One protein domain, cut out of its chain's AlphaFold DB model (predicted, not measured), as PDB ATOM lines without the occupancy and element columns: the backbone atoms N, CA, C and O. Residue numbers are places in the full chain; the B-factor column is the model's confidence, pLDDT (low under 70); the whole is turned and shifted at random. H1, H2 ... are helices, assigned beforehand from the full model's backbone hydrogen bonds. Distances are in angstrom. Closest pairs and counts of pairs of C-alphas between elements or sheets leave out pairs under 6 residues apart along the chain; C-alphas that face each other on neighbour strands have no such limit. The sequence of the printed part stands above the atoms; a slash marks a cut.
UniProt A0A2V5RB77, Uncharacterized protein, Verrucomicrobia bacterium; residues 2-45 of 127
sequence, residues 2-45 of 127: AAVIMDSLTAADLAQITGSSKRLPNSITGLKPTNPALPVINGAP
ATOM      1  N   ALA A   2     -44.491 -34.538 -52.643       41.84
ATOM      2  CA  ALA A   2     -43.629 -35.639 -52.162       41.84
ATOM      3  C   ALA A   2     -42.491 -36.050 -53.128       41.84
ATOM      4  O   ALA A   2     -41.396 -36.371 -52.686       41.84
ATOM      5  N   ALA A   3     -42.730 -35.987 -54.444       43.19
ATOM      6  CA  ALA A   3     -41.752 -36.397 -55.457       43.19
ATOM      7  C   ALA A   3     -40.522 -35.473 -55.561       43.19
ATOM      8  O   ALA A   3     -39.457 -35.929 -55.947       43.19
ATOM      9  N   VAL A   4     -40.646 -34.193 -55.191       49.59
ATOM     10  CA  VAL A   4     -39.554 -33.205 -55.322       49.59
ATOM     11  C   VAL A   4     -38.549 -33.320 -54.166       49.59
ATOM     12  O   VAL A   4     -37.386 -32.987 -54.327       49.59
ATOM     13  N   ILE A   5     -38.971 -33.857 -53.015       54.16
ATOM     14  CA  ILE A   5     -38.093 -34.080 -51.853       54.16
ATOM     15  C   ILE A   5     -37.177 -35.303 -52.080       54.16
ATOM     16  O   ILE A   5     -36.047 -35.326 -51.597       54.16
ATOM     17  N   MET A   6     -37.628 -36.302 -52.851       53.12
ATOM     18  CA  MET A   6     -36.899 -37.564 -53.075       53.12
ATOM     19  C   MET A   6     -35.579 -37.405 -53.834       53.12
ATOM     20  O   MET A   6     -34.653 -38.155 -53.555       53.12
ATOM     21  N   ASP A   7     -35.468 -36.433 -54.741       57.31
ATOM     22  CA  ASP A   7     -34.257 -36.249 -55.561       57.31
ATOM     23  C   ASP A   7     -33.075 -35.666 -54.760       57.31
ATOM     24  O   ASP A   7     -31.941 -35.628 -55.229       57.31
ATOM     25  N   SER A   8     -33.340 -35.220 -53.527       65.31
ATOM     26  CA  SER A   8     -32.369 -34.549 -52.654       65.31
ATOM     27  C   SER A   8     -31.903 -35.382 -51.455       65.31
ATOM     28  O   SER A   8     -30.960 -34.978 -50.780       65.31
ATOM     29  N   LEU A   9     -32.535 -36.531 -51.180       69.31
ATOM     30  CA  LEU A   9     -32.227 -37.364 -50.013       69.31
ATOM     31  C   LEU A   9     -31.631 -38.703 -50.443       69.31
ATOM     32  O   LEU A   9     -32.265 -39.491 -51.148       69.31
ATOM     33  N   THR A  10     -30.419 -38.991 -49.978       81.00
ATOM     34  CA  THR A  10     -29.766 -40.273 -50.237       81.00
ATOM     35  C   THR A  10     -30.385 -41.396 -49.400       81.00
ATOM     36  O   THR A  10     -31.039 -41.183 -48.378       81.00
ATOM     37  N   ALA A  11     -30.116 -42.643 -49.789       72.56
ATOM     38  CA  ALA A  11     -30.444 -43.822 -48.988       72.56
ATOM     39  C   ALA A  11     -29.889 -43.747 -47.550       72.56
ATOM     40  O   ALA A  11     -30.525 -44.250 -46.620       72.56
ATOM     41  N   ALA A  12     -28.724 -43.113 -47.370       74.31
ATOM     42  CA  ALA A  12     -28.119 -42.886 -46.063       74.31
ATOM     43  C   ALA A  12     -28.912 -41.850 -45.252       74.31
ATOM     44  O   ALA A  12     -29.192 -42.096 -44.080       74.31
ATOM     45  N   ASP A  13     -29.363 -40.765 -45.886       74.94
ATOM     46  CA  ASP A  13     -30.195 -39.742 -45.237       74.94
ATOM     47  C   ASP A  13     -31.547 -40.319 -44.804       74.94
ATOM     48  O   ASP A  13     -31.990 -40.108 -43.672       74.94
ATOM     49  N   LEU A  14     -32.181 -41.141 -45.653       72.12
ATOM     50  CA  LEU A  14     -33.396 -41.865 -45.266       72.12
ATOM     51  C   LEU A  14     -33.139 -42.826 -44.103       72.12
ATOM     52  O   LEU A  14     -33.948 -42.898 -43.182       72.12
ATOM     53  N   ALA A  15     -32.024 -43.559 -44.121       74.12
ATOM     54  CA  ALA A  15     -31.686 -44.469 -43.033       74.12
ATOM     55  C   ALA A  15     -31.479 -43.729 -41.705       74.12
ATOM     56  O   ALA A  15     -31.927 -44.230 -40.673       74.12
ATOM     57  N   GLN A  16     -30.873 -42.539 -41.728       71.00
ATOM     58  CA  GLN A  16     -30.752 -41.705 -40.536       71.00
ATOM     59  C   GLN A  16     -32.118 -41.209 -40.057       71.00
ATOM     60  O   GLN A  16     -32.444 -41.368 -38.888       71.00
ATOM     61  N   ILE A  17     -32.965 -40.682 -40.939       68.50
ATOM     62  CA  ILE A  17     -34.227 -40.049 -40.525       68.50
ATOM     63  C   ILE A  17     -35.293 -41.079 -40.116       68.50
ATOM     64  O   ILE A  17     -36.100 -40.823 -39.224       68.50
ATOM     65  N   THR A  18     -35.337 -42.245 -40.765       67.06
ATOM     66  CA  THR A  18     -36.453 -43.201 -40.615       67.06
ATOM     67  C   THR A  18     -36.046 -44.534 -39.996       67.06
ATOM     68  O   THR A  18     -36.899 -45.396 -39.766       67.06
ATOM     69  N   GLY A  19     -34.749 -44.732 -39.744       68.75
ATOM     70  CA  GLY A  19     -34.180 -46.018 -39.341       68.75
ATOM     71  C   GLY A  19     -34.155 -47.060 -40.466       68.75
ATOM     72  O   GLY A  19     -33.846 -48.223 -40.210       68.75
ATOM     73  N   SER A  20     -34.513 -46.695 -41.706       67.69
ATOM     74  CA  SER A  20     -34.457 -47.592 -42.862       67.69
ATOM     75  C   SER A  20     -34.304 -46.835 -44.180       67.69
ATOM     76  O   SER A  20     -35.145 -46.027 -44.552       67.69
ATOM     77  N   SER A  21     -33.307 -47.217 -44.981       69.56
ATOM     78  CA  SER A  21     -33.080 -46.671 -46.331       69.56
ATOM     79  C   SER A  21     -34.268 -46.845 -47.302       69.56
ATOM     80  O   SER A  21     -34.286 -46.211 -48.354       69.56
ATOM     81  N   LYS A  22     -35.256 -47.695 -46.977       71.31
ATOM     82  CA  LYS A  22     -36.417 -47.999 -47.834       71.31
ATOM     83  C   LYS A  22     -37.744 -47.420 -47.333       71.31
ATOM     84  O   LYS A  22     -38.756 -47.599 -48.006       71.31
ATOM     85  N   ARG A  23     -37.792 -46.791 -46.151       68.25
ATOM     86  CA  ARG A  23     -39.044 -46.256 -45.586       68.25
ATOM     87  C   ARG A  23     -39.050 -44.746 -45.640       68.25
ATOM     88  O   ARG A  23     -38.109 -44.114 -45.177       68.25
ATOM     89  N   LEU A  24     -40.146 -44.187 -46.143       76.62
ATOM     90  CA  LEU A  24     -40.383 -42.754 -46.089       76.62
ATOM     91  C   LEU A  24     -40.702 -42.311 -44.653       76.62
ATOM     92  O   LEU A  24     -41.324 -43.078 -43.907       76.62
ATOM     93  N   PRO A  25     -40.291 -41.093 -44.256       74.12
ATOM     94  CA  PRO A  25     -40.649 -40.540 -42.958       74.12
ATOM     95  C   PRO A  25     -42.170 -40.437 -42.821       74.12
ATOM     96  O   PRO A  25     -42.862 -40.012 -43.747       74.12
ATOM     97  N   ASN A  26     -42.695 -40.827 -41.666       82.88
ATOM     98  CA  ASN A  26     -44.091 -40.629 -41.292       82.88
ATOM     99  C   ASN A  26     -44.175 -40.326 -39.790       82.88
ATOM    100  O   ASN A  26     -43.166 -40.377 -39.090       82.88
ATOM    101  N   SER A  27     -45.368 -40.024 -39.277       81.25
ATOM    102  CA  SER A  27     -45.533 -39.621 -37.874       81.25
ATOM    103  C   SER A  27     -45.053 -40.682 -36.874       81.25
ATOM    104  O   SER A  27     -44.556 -40.335 -35.808       81.25
ATOM    105  N   ILE A  28     -45.140 -41.972 -37.223       82.75
ATOM    106  CA  ILE A  28     -44.700 -43.071 -36.351       82.75
ATOM    107  C   ILE A  28     -43.170 -43.136 -36.302       82.75
ATOM    108  O   ILE A  28     -42.595 -43.262 -35.224       82.75
ATOM    109  N   THR A  29     -42.492 -43.061 -37.452       82.50
ATOM    110  CA  THR A  29     -41.019 -43.081 -37.488       82.50
ATOM    111  C   THR A  29     -40.421 -41.778 -36.962       82.50
ATOM    112  O   THR A  29     -39.406 -41.819 -36.273       82.50
ATOM    113  N   GLY A  30     -41.089 -40.650 -37.210       83.06
ATOM    114  CA  GLY A  30     -40.700 -39.323 -36.743       83.06
ATOM    115  C   GLY A  30     -40.694 -39.190 -35.220       83.06
ATOM    116  O   GLY A  30     -39.727 -38.675 -34.670       83.06
ATOM    117  N   LEU A  31     -41.725 -39.704 -34.542       84.75
ATOM    118  CA  LEU A  31     -41.874 -39.609 -33.083       84.75
ATOM    119  C   LEU A  31     -41.293 -40.809 -32.321       84.75
ATOM    120  O   LEU A  31     -41.422 -40.894 -31.101       84.75
ATOM    121  N   LYS A  32     -40.662 -41.764 -33.013       84.19
ATOM    122  CA  LYS A  32     -40.040 -42.908 -32.347       84.19
ATOM    123  C   LYS A  32     -38.883 -42.404 -31.470       84.19
ATOM    124  O   LYS A  32     -38.003 -41.736 -32.006       84.19
ATOM    125  N   PRO A  33     -38.781 -42.807 -30.188       82.25
ATOM    126  CA  PRO A  33     -37.700 -42.355 -29.302       82.25
ATOM    127  C   PRO A  33     -36.280 -42.626 -29.826       82.25
ATOM    128  O   PRO A  33     -35.331 -41.966 -29.428       82.25
ATOM    129  N   THR A  34     -36.124 -43.595 -30.732       82.06
ATOM    130  CA  THR A  34     -34.843 -43.938 -31.365       82.06
ATOM    131  C   THR A  34     -34.518 -43.095 -32.602       82.06
ATOM    132  O   THR A  34     -33.571 -43.425 -33.310       82.06
ATOM    133  N   ASN A  35     -35.327 -42.090 -32.947       84.31
ATOM    134  CA  ASN A  35     -35.062 -41.223 -34.091       84.31
ATOM    135  C   ASN A  35     -33.870 -40.297 -33.769       84.31
ATOM    136  O   ASN A  35     -33.965 -39.503 -32.829       84.31
ATOM    137  N   PRO A  36     -32.761 -40.353 -34.532       81.69
ATOM    138  CA  PRO A  36     -31.550 -39.585 -34.237       81.69
ATOM    139  C   PRO A  36     -31.715 -38.070 -34.405       81.69
ATOM    140  O   PRO A  36     -30.877 -37.320 -33.910       81.69
ATOM    141  N   ALA A  37     -32.786 -37.596 -35.049       83.81
ATOM    142  CA  ALA A  37     -33.096 -36.169 -35.094       83.81
ATOM    143  C   ALA A  37     -33.577 -35.627 -33.734       83.81
ATOM    144  O   ALA A  37     -33.357 -34.454 -33.434       83.81
ATOM    145  N   LEU A  38     -34.208 -36.459 -32.893       86.62
ATOM    146  CA  LEU A  38     -34.812 -36.006 -31.635       86.62
ATOM    147  C   LEU A  38     -33.781 -35.479 -30.623       86.62
ATOM    148  O   LEU A  38     -34.016 -34.391 -30.106       86.62
ATOM    149  N   PRO A  39     -32.629 -36.137 -30.365       88.12
ATOM    150  CA  PRO A  39     -31.604 -35.577 -29.480       88.12
ATOM    151  C   PRO A  39     -31.060 -34.226 -29.953       88.12
ATOM    152  O   PRO A  39     -30.767 -33.364 -29.131       88.12
ATOM    153  N   VAL A  40     -30.945 -34.028 -31.271       89.50
ATOM    154  CA  VAL A  40     -30.458 -32.768 -31.852       89.50
ATOM    155  C   VAL A  40     -31.478 -31.653 -31.638       89.50
ATOM    156  O   VAL A  40     -31.120 -30.581 -31.158       89.50
ATOM    157  N   ILE A  41     -32.752 -31.915 -31.945       87.88
ATOM    158  CA  ILE A  41     -33.838 -30.943 -31.758       87.88
ATOM    159  C   ILE A  41     -34.026 -30.630 -30.268       87.88
ATOM    160  O   ILE A  41     -34.150 -29.466 -29.904       87.88
ATOM    161  N   ASN A  42     -33.983 -31.646 -29.403       88.75
ATOM    162  CA  ASN A  42     -34.142 -31.487 -27.956       88.75
ATOM    163  C   ASN A  42     -32.951 -30.772 -27.291       88.75
ATOM    164  O   ASN A  42     -33.081 -30.251 -26.189       88.75
ATOM    165  N   GLY A  43     -31.786 -30.743 -27.948       89.25
ATOM    166  CA  GLY A  43     -30.626 -29.977 -27.493       89.25
ATOM    167  C   GLY A  43     -30.730 -28.473 -27.763       89.25
ATOM    168  O   GLY A  43     -29.954 -27.702 -27.198       89.25
ATOM    169  N   ALA A  44     -31.661 -28.035 -28.618       91.69
ATOM    170  CA  ALA A  44     -31.865 -26.619 -28.889       91.69
ATOM    171  C   ALA A  44     -32.631 -25.950 -27.728       91.69
ATOM    172  O   ALA A  44     -33.712 -26.414 -27.364       91.69
ATOM    173  N   PRO A  45     -32.119 -24.848 -27.149       90.62
ATOM    174  CA  PRO A  45     -32.797 -24.173 -26.050       90.62
ATOM    175  C   PRO A  45     -34.047 -23.431 -26.536       90.62
ATOM    176  O   PRO A  45     -34.038 -22.778 -27.582       90.62
TER     177      PRO A  45
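This is residues 2 to 45 of the 127 residues of an uncharacterized protein of Verrucomicrobia bacterium (UniProt A0A2V5RB77). Four short helices are strung loosely along an elongated outline, with H1 at one end, H2 and H3 between, and H4 with the tail after it at the other end; they form no closed bundle. The link of residues 19 to 26 folds back beside H2, the longest helix, before it reaches H3, and residues 39 to 45, of which 39 to 42 belong to H4, stick out at the far end. The printed part has 44 residues with four named helices, in the order H1, H2, H3, H4, and no named strand; the class is all helix, with 23 of the 44 residues in the helices. The whole is only just compact, close to loose, with a radius of gyration of the C-alphas of 11.1 A, and its C-alphas span 32 by 18 by 17 A.

The longest helix, H2, holds residues 11 to 18 and measures 10.3 A from first to last C-alpha; C-alpha 11 is at (-30.444, -43.822, -48.988). Before it stands H1, residues 2 to 6, 7.1 A long, with C-alpha 2 at (-43.629, -35.639, -52.162). After it come H3, residues 27 to 30, 5.0 A long, and H4, residues 37 to 42, 8.6 A long, with C-alpha 42 at (-34.142, -31.487, -27.956).

H2 and H3 only just touch, with 3 pairs of C-alphas within 8 A; the closest are those of Thr 18 and Thr 29, 5.5 A apart. H2 and H4 are close but not clearly touching, with the closest C-alphas, those of Ile 17 and Ala 37, 6.8 A apart. H2 and H4 run the same way at a steep tilt of 47 degrees. H1 is apart from H2, from H3 and from H4. H3 and H4 are only just apart, with their closest C-alphas 8.4 A from each other. In H2 and H4 every O i to N i+4 pair is within hydrogen-bond range; in H1 it is 0 of 1, with 0 of 2 O i to N i+3 pairs within range, and H3 is too short for an O i to N i+4 pair.

The two C-alphas farthest apart are those of Ala 3 and Pro 45, 33.1 A from each other. The printed part runs from residue 2 to residue 45 with no cut. The link from H1 to H2 is tight, the links from H2 to H3 and from H3 to H4 are short, and no link is long. The mean pLDDT of the printed part is 74.9; 14 residues are under 70, namely residues 2 to 9, residues 17 to 21 and residue 23, and the mean for H1 is 48.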